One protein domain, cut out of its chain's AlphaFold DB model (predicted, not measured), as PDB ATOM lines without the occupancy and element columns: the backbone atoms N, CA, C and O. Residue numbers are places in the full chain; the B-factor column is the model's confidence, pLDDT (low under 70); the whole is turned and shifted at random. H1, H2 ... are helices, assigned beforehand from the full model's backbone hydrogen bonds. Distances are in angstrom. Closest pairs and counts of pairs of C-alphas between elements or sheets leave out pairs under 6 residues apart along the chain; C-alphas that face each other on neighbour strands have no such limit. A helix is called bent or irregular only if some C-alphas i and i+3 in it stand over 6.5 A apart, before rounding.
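What this domain is: This is residues 26 to 121 of the 121 residues of an uncharacterized protein of Lysinibacillus sp. FJAT-51161 (UniProt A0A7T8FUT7). Look for three long helices side by side in an up-and-down bundle, a rod in which H2 bends into arms H2a and H2b; residues 82 to 87 stick out at one end. The printed part has 96 residues, with named helices H1, H2, H3 in that order, no named strand: all helix. It is loose, radius of gyration of the C-alphas 15.9 A, spanning 55 by 21 by 15 A.

How they stand to each other: Start at H1, residues 27 to 50. H2, residues 55 to 82, was assigned as one helix by its hydrogen bonds but is bent, C-alphas 69 and 72 being 6.7 A apart; its arms are H2a, residues 55 to 69, and H2b, residues 72 to 82, at a steep tilt of 38 degrees. H1, with residues 44 to 48 alone, touches H2a in a hairpin, closest C-alphas Asn 48 and Arg 55, 5.5 A. H2b forms a hairpin with H3, residues 86 to 119, closest C-alphas Leu 80 and Ile 88, 6.5 A. H3 touches H1 with residues 107 to 111 alone, closest C-alphas Val 47 and Thr 111, 7.3 A. Every O i to N i+4 pair is within hydrogen-bond range in H1, H2a and H2b, and 29 of 30 in H3.

Where its parts are: Find C-alpha 27 at (10.441, 96.381, 29.919); H1 runs 34.9 A. H2a covers 20.5 A, H2b 15.7 A; H3 runs 50.5 A to C-alpha 119 at (-23.479, 122.124, 12.035).

The domain as a whole: The printed part has no cut, and both links are tight. Look for pLDDT under 70 at 20 residues, among them 26 to 32.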
ATOM      1  N   PRO A  26      10.792  92.944  26.612       68.00
ATOM      2  CA  PRO A  26      11.660  93.833  27.358       68.00
ATOM      3  C   PRO A  26      10.846  94.998  27.912       68.00
ATOM      4  O   PRO A  26       9.925  95.516  27.266       68.00
ATOM      5  N   SER A  27      11.176  95.382  29.142       67.12
ATOM      6  CA  SER A  27      10.441  96.381  29.919       67.12
ATOM      7  C   SER A  27      10.293  97.719  29.183       67.12
ATOM      8  O   SER A  27       9.298  98.421  29.332       67.12
ATOM      9  N   GLU A  28      11.245  98.029  28.312       66.00
ATOM     10  CA  GLU A  28      11.307  99.192  27.445       66.00
ATOM     11  C   GLU A  28      10.184  99.180  26.398       66.00
ATOM     12  O   GLU A  28       9.560 100.207  26.137       66.00
ATOM     13  N   LEU A  29       9.866  98.011  25.826       67.69
ATOM     14  CA  LEU A  29       8.777  97.864  24.855       67.69
ATOM     15  C   LEU A  29       7.418  98.040  25.540       67.69
ATOM     16  O   LEU A  29       6.532  98.702  24.997       67.69
ATOM     17  N   LEU A  30       7.287  97.526  26.766       68.62
ATOM     18  CA  LEU A  30       6.121  97.744  27.623       68.62
ATOM     19  C   LEU A  30       5.934  99.228  27.973       68.62
ATOM     20  O   LEU A  30       4.815  99.735  27.898       68.62
ATOM     21  N   GLN A  31       7.012  99.945  28.300       67.44
ATOM     22  CA  GLN A  31       6.966 101.380  28.597       67.44
ATOM     23  C   GLN A  31       6.551 102.208  27.376       67.44
ATOM     24  O   GLN A  31       5.656 103.047  27.478       67.44
ATOM     25  N   VAL A  32       7.136 101.948  26.201       69.19
ATOM     26  CA  VAL A  32       6.759 102.648  24.960       69.19
ATOM     27  C   VAL A  32       5.301 102.360  24.595       69.19
ATOM     28  O   VAL A  32       4.554 103.286  24.275       69.19
ATOM     29  N   ALA A  33       4.859 101.103  24.707       71.94
ATOM     30  CA  ALA A  33       3.463 100.733  24.487       71.94
ATOM     31  C   ALA A  33       2.511 101.447  25.459       71.94
ATOM     32  O   ALA A  33       1.447 101.912  25.044       71.94
ATOM     33  N   ALA A  34       2.896 101.579  26.733       71.19
ATOM     34  CA  ALA A  34       2.113 102.289  27.739       71.19
ATOM     35  C   ALA A  34       1.984 103.787  27.414       71.19
ATOM     36  O   ALA A  34       0.880 104.326  27.492       71.19
ATOM     37  N   ILE A  35       3.068 104.443  26.980       73.56
ATOM     38  CA  ILE A  35       3.046 105.856  26.564       73.56
ATOM     39  C   ILE A  35       2.127 106.044  25.347       73.56
ATOM     40  O   ILE A  35       1.257 106.916  25.370       73.56
ATOM     41  N   ILE A  36       2.262 105.190  24.322       73.06
ATOM     42  CA  ILE A  36       1.407 105.205  23.117       73.06
ATOM     43  C   ILE A  36      -0.060 105.025  23.480       73.06
ATOM     44  O   ILE A  36      -0.914 105.798  23.039       73.06
ATOM     45  N   THR A  37      -0.355 104.049  24.332       74.75
ATOM     46  CA  THR A  37      -1.721 103.775  24.778       74.75
ATOM     47  C   THR A  37      -2.288 104.952  25.573       74.75
ATOM     48  O   THR A  37      -3.411 105.376  25.308       74.75
ATOM     49  N   GLY A  38      -1.512 105.531  26.494       73.94
ATOM     50  CA  GLY A  38      -1.924 106.687  27.292       73.94
ATOM     51  C   GLY A  38      -2.248 107.908  26.432       73.94
ATOM     52  O   GLY A  38      -3.319 108.497  26.567       73.94
ATOM     53  N   MET A  39      -1.372 108.245  25.483       74.56
ATOM     54  CA  MET A  39      -1.614 109.344  24.545       74.56
ATOM     55  C   MET A  39      -2.824 109.093  23.640       74.56
ATOM     56  O   MET A  39      -3.608 110.012  23.387       74.56
ATOM     57  N   HIS A  40      -3.020 107.854  23.187       76.00
ATOM     58  CA  HIS A  40      -4.185 107.494  22.384       76.00
ATOM     59  C   HIS A  40      -5.492 107.621  23.183       76.00
ATOM     60  O   HIS A  40      -6.474 108.163  22.678       76.00
ATOM     61  N   ILE A  41      -5.499 107.210  24.457       77.31
ATOM     62  CA  ILE A  41      -6.649 107.381  25.356       77.31
ATOM     63  C   ILE A  41      -6.998 108.865  25.519       77.31
ATOM     64  O   ILE A  41      -8.172 109.218  25.425       77.31
ATOM     65  N   ILE A  42      -6.006 109.744  25.704       78.81
ATOM     66  CA  ILE A  42      -6.234 111.195  25.804       78.81
ATOM     67  C   ILE A  42      -6.902 111.730  24.529       78.81
ATOM     68  O   ILE A  42      -7.897 112.453  24.615       78.81
ATOM     69  N   ALA A  43      -6.419 111.337  23.346       73.75
ATOM     70  CA  ALA A  43      -7.018 111.740  22.073       73.75
ATOM     71  C   ALA A  43      -8.486 111.286  21.948       73.75
ATOM     72  O   ALA A  43      -9.355 112.077  21.573       73.75
ATOM     73  N   LEU A  44      -8.785 110.044  22.339       76.50
ATOM     74  CA  LEU A  44     -10.152 109.515  22.355       76.50
ATOM     75  C   LEU A  44     -11.048 110.237  23.378       76.50
ATOM     76  O   LEU A  44     -12.235 110.450  23.118       76.50
ATOM     77  N   PHE A  45     -10.501 110.651  24.524       79.75
ATOM     78  CA  PHE A  45     -11.222 111.465  25.508       79.75
ATOM     79  C   PHE A  45     -11.616 112.830  24.937       79.75
ATOM     80  O   PHE A  45     -12.772 113.231  25.086       79.75
ATOM     81  N   ILE A  46     -10.702 113.506  24.234       79.75
ATOM     82  CA  ILE A  46     -10.981 114.791  23.574       79.75
ATOM     83  C   ILE A  46     -12.148 114.633  22.596       79.75
ATOM     84  O   ILE A  46     -13.095 115.418  22.639       79.75
ATOM     85  N   VAL A  47     -12.132 113.592  21.759       76.44
ATOM     86  CA  VAL A  47     -13.210 113.303  20.798       76.44
ATOM     87  C   VAL A  47     -14.547 113.044  21.494       76.44
ATOM     88  O   VAL A  47     -15.576 113.561  21.061       76.44
ATOM     89  N   ASN A  48     -14.548 112.270  22.583       76.12
ATOM     90  CA  ASN A  48     -15.769 111.962  23.327       76.12
ATOM     91  C   ASN A  48     -16.438 113.208  23.923       76.12
ATOM     92  O   ASN A  48     -17.667 113.269  23.943       76.12
ATOM     93  N   PHE A  49     -15.651 114.181  24.390       79.44
ATOM     94  CA  PHE A  49     -16.169 115.442  24.929       79.44
ATOM     95  C   PHE A  49     -16.582 116.434  23.838       79.44
ATOM     96  O   PHE A  49     -17.594 117.114  23.980       79.44
ATOM     97  N   THR A  50     -15.818 116.522  22.749       79.50
ATOM     98  CA  THR A  50     -16.027 117.543  21.707       79.50
ATOM     99  C   THR A  50     -17.086 117.163  20.673       79.50
ATOM    100  O   THR A  50     -17.767 118.045  20.157       79.50
ATOM    101  N   HIS A  51     -17.271 115.869  20.389       76.81
ATOM    102  CA  HIS A  51     -18.164 115.390  19.325       76.81
ATOM    103  C   HIS A  51     -19.065 114.224  19.776       76.81
ATOM    104  O   HIS A  51     -18.945 113.109  19.261       76.81
ATOM    105  N   PRO A  52     -20.024 114.440  20.697       77.25
ATOM    106  CA  PRO A  52     -20.837 113.363  21.274       77.25
ATOM    107  C   PRO A  52     -21.714 112.620  20.251       77.25
ATOM    108  O   PRO A  52     -21.964 111.423  20.418       77.25
ATOM    109  N   GLN A  53     -22.154 113.296  19.183       77.88
ATOM    110  CA  GLN A  53     -22.983 112.703  18.124       77.88
ATOM    111  C   GLN A  53     -22.164 111.819  17.170       77.88
ATOM    112  O   GLN A  53     -22.605 110.734  16.787       77.88
ATOM    113  N   SER A  54     -20.937 112.240  16.857       80.19
ATOM    114  CA  SER A  54     -20.058 111.599  15.870       80.19
ATOM    115  C   SER A  54     -18.953 110.723  16.491       80.19
ATOM    116  O   SER A  54     -18.186 110.080  15.769       80.19
ATOM    117  N   ARG A  55     -18.902 110.624  17.831       79.38
ATOM    118  CA  ARG A  55     -17.841 109.941  18.598       79.38
ATOM    119  C   ARG A  55     -17.530 108.525  18.132       79.38
ATOM    120  O   ARG A  55     -16.368 108.173  18.001       79.38
ATOM    121  N   LYS A  56     -18.546 107.698  17.853       77.88
ATOM    122  CA  LYS A  56     -18.332 106.280  17.503       77.88
ATOM    123  C   LYS A  56     -17.505 106.151  16.228       77.88
ATOM    124  O   LYS A  56     -16.576 105.351  16.177       77.88
ATOM    125  N   THR A  57     -17.840 106.960  15.231       78.19
ATOM    126  CA  THR A  57     -17.193 106.940  13.924       78.19
ATOM    127  C   THR A  57     -15.780 107.502  14.017       78.19
ATOM    128  O   THR A  57     -14.845 106.862  13.546       78.19
ATOM    129  N   ILE A  58     -15.604 108.649  14.685       78.06
ATOM    130  CA  ILE A  58     -14.281 109.265  14.868       78.06
ATOM    131  C   ILE A  58     -13.347 108.322  15.636       78.06
ATOM    132  O   ILE A  58     -12.236 108.066  15.176       78.06
ATOM    133  N   CYS A  59     -13.808 107.747  16.751       77.12
ATOM    134  CA  CYS A  59     -13.014 106.808  17.541       77.12
ATOM    135  C   CYS A  59     -12.628 105.567  16.725       77.12
ATOM    136  O   CYS A  59     -11.474 105.161  16.761       77.12
ATOM    137  N   MET A  60     -13.547 104.993  15.941       79.38
ATOM    138  CA  MET A  60     -13.244 103.817  15.114       79.38
ATOM    139  C   MET A  60     -12.153 104.105  14.073       79.38
ATOM    140  O   MET A  60     -11.204 103.328  13.956       79.38
ATOM    141  N   TYR A  61     -12.254 105.225  13.350       78.56
ATOM    142  CA  TYR A  61     -11.228 105.619  12.379       78.56
ATOM    143  C   TYR A  61      -9.891 105.921  13.052       78.56
ATOM    144  O   TYR A  61      -8.856 105.478  12.562       78.56
ATOM    145  N   GLN A  62      -9.901 106.616  14.192       79.44
ATOM    146  CA  GLN A  62      -8.679 106.896  14.945       79.44
ATOM    147  C   GLN A  62      -8.011 105.623  15.455       79.44
ATOM    148  O   GLN A  62      -6.793 105.504  15.348       79.44
ATOM    149  N   THR A  63      -8.772 104.657  15.971       79.75
ATOM    150  CA  THR A  63      -8.223 103.377  16.433       79.75
ATOM    151  C   THR A  63      -7.621 102.583  15.276       79.75
ATOM    152  O   THR A  63      -6.472 102.160  15.373       79.75
ATOM    153  N   LEU A  64      -8.341 102.432  14.157       76.88
ATOM    154  CA  LEU A  64      -7.822 101.741  12.967       76.88
ATOM    155  C   LEU A  64      -6.544 102.401  12.440       76.88
ATOM    156  O   LEU A  64      -5.551 101.722  12.182       76.88
ATOM    157  N   PHE A  65      -6.554 103.728  12.328       79.00
ATOM    158  CA  PHE A  65      -5.405 104.486  11.857       79.00
ATOM    159  C   PHE A  65      -4.204 104.356  12.800       79.00
ATOM    160  O   PHE A  65      -3.083 104.165  12.343       79.00
ATOM    161  N   SER A  66      -4.434 104.382  14.112       76.94
ATOM    162  CA  SER A  66      -3.366 104.231  15.107       76.94
ATOM    163  C   SER A  66      -2.739 102.845  15.063       76.94
ATOM    164  O   SER A  66      -1.520 102.733  15.138       76.94
ATOM    165  N   ILE A  67      -3.541 101.792  14.881       78.69
ATOM    166  CA  ILE A  67      -3.021 100.431  14.703       78.69
ATOM    167  C   ILE A  67      -2.112 100.376  13.473       78.69
ATOM    168  O   ILE A  67      -0.982  99.907  13.576       78.69
ATOM    169  N   LEU A  68      -2.565 100.902  12.331       78.69
ATOM    170  CA  LEU A  68      -1.775 100.919  11.096       78.69
ATOM    171  C   LEU A  68      -0.494 101.755  11.225       78.69
ATOM    172  O   LEU A  68       0.542 101.375  10.689       78.69
ATOM    173  N   LEU A  69      -0.557 102.870  11.954       81.06
ATOM    174  CA  LEU A  69       0.566 103.782  12.144       81.06
ATOM    175  C   LEU A  69       1.625 103.221  13.100       81.06
ATOM    176  O   LEU A  69       2.819 103.372  12.851       81.06
ATOM    177  N   PHE A  70       1.203 102.579  14.191       77.94
ATOM    178  CA  PHE A  70       2.112 102.083  15.223       77.94
ATOM    179  C   PHE A  70       2.549 100.630  15.014       77.94
ATOM    180  O   PHE A  70       3.600 100.256  15.527       77.94
ATOM    181  N   ALA A  71       1.840  99.816  14.225       76.00
ATOM    182  CA  ALA A  71       2.287  98.467  13.858       76.00
ATOM    183  C   ALA A  71       3.734  98.421  13.307       76.00
ATOM    184  O   ALA A  71       4.534  97.645  13.838       76.00
ATOM    185  N   PRO A  72       4.138  99.255  12.324       73.69
ATOM    186  CA  PRO A  72       5.524  99.273  11.852       73.69
ATOM    187  C   PRO A  72       6.506  99.796  12.911       73.69
ATOM    188  O   PRO A  72       7.646  99.332  12.965       73.69
ATOM    189  N   VAL A  73       6.080 100.709  13.794       76.75
ATOM    190  CA  VAL A  73       6.900 101.200  14.919       76.75
ATOM    191  C   VAL A  73       7.214 100.053  15.886       76.75
ATOM    192  O   VAL A  73       8.376  99.843  16.232       76.75
ATOM    193  N   PHE A  74       6.210  99.248  16.245       73.50
ATOM    194  CA  PHE A  74       6.395  98.058  17.077       73.50
ATOM    195  C   PHE A  74       7.260  96.998  16.396       73.50
ATOM    196  O   PHE A  74       8.168  96.468  17.032       73.50
ATOM    197  N   TYR A  75       7.050  96.731  15.105       74.19
ATOM    198  CA  TYR A  75       7.894  95.795  14.356       74.19
ATOM    199  C   TYR A  75       9.368  96.225  14.386       74.19
ATOM    200  O   TYR A  75      10.248  95.435  14.726       74.19
ATOM    201  N   THR A  76       9.642  97.507  14.142       72.06
ATOM    202  CA  THR A  76      11.010  98.046  14.170       72.06
ATOM    203  C   THR A  76      11.640  97.933  15.563       72.06
ATOM    204  O   THR A  76      12.813  97.580  15.671       72.06
ATOM    205  N   MET A  77      10.862  98.141  16.635       69.81
ATOM    206  CA  MET A  77      11.322  97.936  18.016       69.81
ATOM    207  C   MET A  77      11.710  96.478  18.281       69.81
ATOM    208  O   MET A  77      12.750  96.220  18.879       69.81
ATOM    209  N   THR A  78      10.914  95.511  17.814       69.56
ATOM    210  CA  THR A  78      11.240  94.085  18.005       69.56
ATOM    211  C   THR A  78      12.554  93.695  17.327       69.56
ATOM    212  O   THR A  78      13.340  92.954  17.917       69.56
ATOM    213  N   VAL A  79      12.843  94.254  16.145       69.12
ATOM    214  CA  VAL A  79      14.129  94.075  15.447       69.12
ATOM    215  C   VAL A  79      15.273  94.710  16.240       69.12
ATOM    216  O   VAL A  79      16.326  94.095  16.389       69.12
ATOM    217  N   LEU A  80      15.052  95.904  16.800       69.88
ATOM    218  CA  LEU A  80      16.024  96.630  17.619       69.88
ATOM    219  C   LEU A  80      16.507  95.825  18.828       69.88
ATOM    220  O   LEU A  80      17.690  95.824  19.152       69.88
ATOM    221  N   LEU A  81      15.563  95.159  19.490       68.88
ATOM    222  CA  LEU A  81      15.801  94.390  20.707       68.88
ATOM    223  C   LEU A  81      16.577  93.099  20.434       68.88
ATOM    224  O   LEU A  81      17.349  92.669  21.282       68.88
ATOM    225  N   HIS A  82      16.401  92.506  19.250       69.75
ATOM    226  CA  HIS A  82      17.128  91.301  18.848       69.75
ATOM    227  C   HIS A  82      18.493  91.612  18.221       69.75
ATOM    228  O   HIS A  82      19.420  90.825  18.378       69.75
ATOM    229  N   ASN A  83      18.632  92.739  17.512       71.75
ATOM    230  CA  ASN A  83      19.869  93.154  16.851       71.75
ATOM    231  C   ASN A  83      20.061  94.678  16.964       71.75
ATOM    232  O   ASN A  83      19.644  95.425  16.069       71.75
ATOM    233  N   PRO A  84      20.709  95.166  18.038       67.50
ATOM    234  CA  PRO A  84      20.866  96.594  18.272       67.50
ATOM    235  C   PRO A  84      21.876  97.200  17.289       67.50
ATOM    236  O   PRO A  84      23.086  97.198  17.508       67.50
ATOM    237  N   GLN A  85      21.369  97.760  16.193       73.62
ATOM    238  CA  GLN A  85      22.143  98.579  15.261       73.62
ATOM    239  C   GLN A  85      21.843 100.059  15.502       73.62
ATOM    240  O   GLN A  85      20.680 100.468  15.505       73.62
ATOM    241  N   LYS A  86      22.890 100.883  15.659       68.75
ATOM    242  CA  LYS A  86      22.762 102.330  15.936       68.75
ATOM    243  C   LYS A  86      21.820 103.051  14.965       68.75
ATOM    244  O   LYS A  86      21.041 103.897  15.391       68.75
ATOM    245  N   GLU A  87      21.850 102.694  13.683       71.00
ATOM    246  CA  GLU A  87      20.978 103.294  12.666       71.00
ATOM    247  C   GLU A  87      19.490 103.008  12.906       71.00
ATOM    248  O   GLU A  87      18.654 103.895  12.735       71.00
ATOM    249  N   ILE A  88      19.150 101.792  13.340       69.25
ATOM    250  CA  ILE A  88      17.764 101.400  13.619       69.25
ATOM    251  C   ILE A  88      17.268 102.119  14.884       69.25
ATOM    252  O   ILE A  88      16.118 102.556  14.922       69.25
ATOM    253  N   ILE A  89      18.148 102.338  15.874       68.38
ATOM    254  CA  ILE A  89      17.811 103.051  17.121       68.38
ATOM    255  C   ILE A  89      17.400 104.488  16.788       68.38
ATOM    256  O   ILE A  89      16.344 104.954  17.209       68.38
ATOM    257  N   ILE A  90      18.201 105.174  15.971       70.94
ATOM    258  CA  ILE A  90      17.931 106.555  15.556       70.94
ATOM    259  C   ILE A  90      16.610 106.642  14.779       70.94
ATOM    260  O   ILE A  90      15.781 107.502  15.069       70.94
ATOM    261  N   ARG A  91      16.370 105.726  13.829       72.81
ATOM    262  CA  ARG A  91      15.111 105.682  13.062       72.81
ATOM    263  C   ARG A  91      13.897 105.474  13.964       72.81
ATOM    264  O   ARG A  91      12.875 106.118  13.752       72.81
ATOM    265  N   PHE A  92      14.014 104.622  14.980       74.94
ATOM    266  CA  PHE A  92      12.948 104.373  15.946       74.94
ATOM    267  C   PHE A  92      12.607 105.623  16.772       74.94
ATOM    268  O   PHE A  92      11.439 106.009  16.858       74.94
ATOM    269  N   PHE A  93      13.621 106.315  17.301       74.50
ATOM    270  CA  PHE A  93      13.428 107.560  18.053       74.50
ATOM    271  C   PHE A  93      12.841 108.700  17.215       74.50
ATOM    272  O   PHE A  93      12.150 109.550  17.765       74.50
ATOM    273  N   ILE A  94      13.079 108.718  15.901       78.62
ATOM    274  CA  ILE A  94      12.482 109.690  14.973       78.62
ATOM    275  C   ILE A  94      11.050 109.286  14.584       78.62
ATOM    276  O   ILE A  94      10.179 110.144  14.451       78.62
ATOM    277  N   ALA A  95      10.778 107.988  14.427       79.94
ATOM    278  CA  ALA A  95       9.464 107.492  14.025       79.94
ATOM    279  C   ALA A  95       8.379 107.802  15.066       79.94
ATOM    280  O   ALA A  95       7.297 108.244  14.695       79.94
ATOM    281  N   ILE A  96       8.675 107.640  16.361       78.75
ATOM    282  CA  ILE A  96       7.722 107.910  17.452       78.75
ATOM    283  C   ILE A  96       7.128 109.335  17.391       78.75
ATOM    284  O   ILE A  96       5.902 109.458  17.321       78.75
ATOM    285  N   PRO A  97       7.925 110.424  17.409       78.81
ATOM    286  CA  PRO A  97       7.388 111.780  17.368       78.81
ATOM    287  C   PRO A  97       6.668 112.080  16.049       78.81
ATOM    288  O   PRO A  97       5.620 112.723  16.079       78.81
ATOM    289  N   ILE A  98       7.155 111.573  14.908       83.56
ATOM    290  CA  ILE A  98       6.465 111.732  13.617       83.56
ATOM    291  C   ILE A  98       5.078 111.081  13.664       83.56
ATOM    292  O   ILE A  98       4.092 111.718  13.288       83.56
ATOM    293  N   SER A  99       4.969 109.855  14.182       82.06
ATOM    294  CA  SER A  99       3.686 109.169  14.352       82.06
ATOM    295  C   SER A  99       2.721 109.983  15.218       82.06
ATOM    296  O   SER A  99       1.543 110.094  14.885       82.06
ATOM    297  N   TYR A 100       3.196 110.633  16.282       80.25
ATOM    298  CA  TYR A 100       2.334 111.495  17.095       80.25
ATOM    299  C   TYR A 100       1.890 112.774  16.396       80.25
ATOM    300  O   TYR A 100       0.732 113.162  16.543       80.25
ATOM    301  N   VAL A 101       2.762 113.414  15.615       82.44
ATOM    302  CA  VAL A 101       2.379 114.584  14.810       82.44
ATOM    303  C   VAL A 101       1.292 114.198  13.808       82.44
ATOM    304  O   VAL A 101       0.276 114.884  13.707       82.44
ATOM    305  N   ILE A 102       1.451 113.061  13.124       84.56
ATOM    306  CA  ILE A 102       0.452 112.548  12.181       84.56
ATOM    307  C   ILE A 102      -0.865 112.234  12.908       84.56
ATOM    308  O   ILE A 102      -1.935 112.640  12.447       84.56
ATOM    309  N   LEU A 103      -0.807 111.561  14.062       81.50
ATOM    310  CA  LEU A 103      -1.984 111.264  14.883       81.50
ATOM    311  C   LEU A 103      -2.726 112.550  15.275       81.50
ATOM    312  O   LEU A 103      -3.940 112.642  15.098       81.50
ATOM    313  N   PHE A 104      -1.999 113.558  15.759       80.38
ATOM    314  CA  PHE A 104      -2.564 114.836  16.183       80.38
ATOM    315  C   PHE A 104      -3.239 115.583  15.028       80.38
ATOM    316  O   PHE A 104      -4.382 116.022  15.164       80.38
ATOM    317  N   LEU A 105      -2.580 115.668  13.868       84.31
ATOM    318  CA  LEU A 105      -3.172 116.259  12.666       84.31
ATOM    319  C   LEU A 105      -4.454 115.526  12.265       84.31
ATOM    320  O   LEU A 105      -5.460 116.159  11.957       84.31
ATOM    321  N   THR A 106      -4.452 114.195  12.338       83.44
ATOM    322  CA  THR A 106      -5.627 113.377  12.011       83.44
ATOM    323  C   THR A 106      -6.788 113.658  12.966       83.44
ATOM    324  O   THR A 106      -7.930 113.792  12.523       83.44
ATOM    325  N   VAL A 107      -6.513 113.805  14.267       79.25
ATOM    326  CA  VAL A 107      -7.514 114.226  15.260       79.25
ATOM    327  C   VAL A 107      -8.076 115.598  14.884       79.25
ATOM    328  O   VAL A 107      -9.292 115.740  14.818       79.25
ATOM    329  N   LEU A 108      -7.219 116.572  14.570       82.81
ATOM    330  CA  LEU A 108      -7.614 117.947  14.253       82.81
ATOM    331  C   LEU A 108      -8.445 118.060  12.962       82.81
ATOM    332  O   LEU A 108      -9.455 118.767  12.927       82.81
ATOM    333  N   PHE A 109      -8.068 117.338  11.906       85.31
ATOM    334  CA  PHE A 109      -8.858 117.281  10.674       85.31
ATOM    335  C   PHE A 109     -10.196 116.580  10.896       85.31
ATOM    336  O   PHE A 109     -11.224 117.046  10.402       85.31
ATOM    337  N   SER A 110     -10.205 115.488  11.667       80.44
ATOM    338  CA  SER A 110     -11.429 114.749  11.965       80.44
ATOM    339  C   SER A 110     -12.417 115.600  12.765       80.44
ATOM    340  O   SER A 110     -13.573 115.728  12.365       80.44
ATOM    341  N   THR A 111     -11.966 116.254  13.839       79.69
ATOM    342  CA  THR A 111     -12.822 117.140  14.643       79.69
ATOM    343  C   THR A 111     -13.366 118.294  13.805       79.69
ATOM    344  O   THR A 111     -14.565 118.563  13.835       79.69
ATOM    345  N   THR A 112     -12.529 118.921  12.974       82.75
ATOM    346  CA  THR A 112     -12.952 120.011  12.081       82.75
ATOM    347  C   THR A 112     -14.015 119.543  11.085       82.75
ATOM    348  O   THR A 112     -15.080 120.152  10.998       82.75
ATOM    349  N   PHE A 113     -13.779 118.432  10.382       84.69
ATOM    350  CA  PHE A 113     -14.727 117.876   9.413       84.69
ATOM    351  C   PHE A 113     -16.083 117.552  10.052       84.69
ATOM    352  O   PHE A 113     -17.129 117.942   9.531       84.69
ATOM    353  N   TYR A 114     -16.078 116.879  11.206       79.12
ATOM    354  CA  TYR A 114     -17.317 116.527  11.897       79.12
ATOM    355  C   TYR A 114     -18.009 117.737  12.528       79.12
ATOM    356  O   TYR A 114     -19.233 117.770  12.545       79.12
ATOM    357  N   LYS A 115     -17.274 118.778  12.943       79.56
ATOM    358  CA  LYS A 115     -17.870 120.055  13.369       79.56
ATOM    359  C   LYS A 115     -18.696 120.696  12.249       79.56
ATOM    360  O   LYS A 115     -19.826 121.106  12.488       79.56
ATOM    361  N   PHE A 116     -18.156 120.755  11.029       80.12
ATOM    362  CA  PHE A 116     -18.878 121.288   9.866       80.12
ATOM    363  C   PHE A 116     -20.068 120.409   9.466       80.12
ATOM    364  O   PHE A 116     -21.148 120.917   9.167       80.12
ATOM    365  N   LYS A 117     -19.892 119.085   9.503       78.62
ATOM    366  CA  LYS A 117     -20.944 118.120   9.167       78.62
ATOM    367  C   LYS A 117     -22.111 118.144  10.157       78.62
ATOM    368  O   LYS A 117     -23.258 118.027   9.740       78.62
ATOM    369  N   ASP A 118     -21.827 118.289  11.448       72.00
ATOM    370  CA  ASP A 118     -22.855 118.314  12.491       72.00
ATOM    371  C   ASP A 118     -23.550 119.690  12.566       72.00
ATOM    372  O   ASP A 118     -24.703 119.762  12.968       72.00
ATOM    373  N   SER A 119     -22.896 120.771  12.115       68.94
ATOM    374  CA  SER A 119     -23.479 122.124  12.035       68.94
ATOM    375  C   SER A 119     -24.395 122.355  10.825       68.94
ATOM    376  O   SER A 119     -25.083 123.372  10.779       68.94
ATOM    377  N   THR A 120     -24.349 121.485   9.816       63.25
ATOM    378  CA  THR A 120     -25.132 121.606   8.569       63.25
ATOM    379  C   THR A 120     -26.383 120.719   8.554       63.25
ATOM    380  O   THR A 120     -27.043 120.614   7.521       63.25
ATOM    381  N   LYS A 121     -26.711 120.091   9.689       51.09
ATOM    382  CA  LYS A 121     -27.952 119.345   9.934       51.09
ATOM    383  C   LYS A 121     -28.915 120.155  10.786       51.09
ATOM    384  O   LYS A 121     -30.130 119.980  10.560       51.09
TER     385      LYS A 121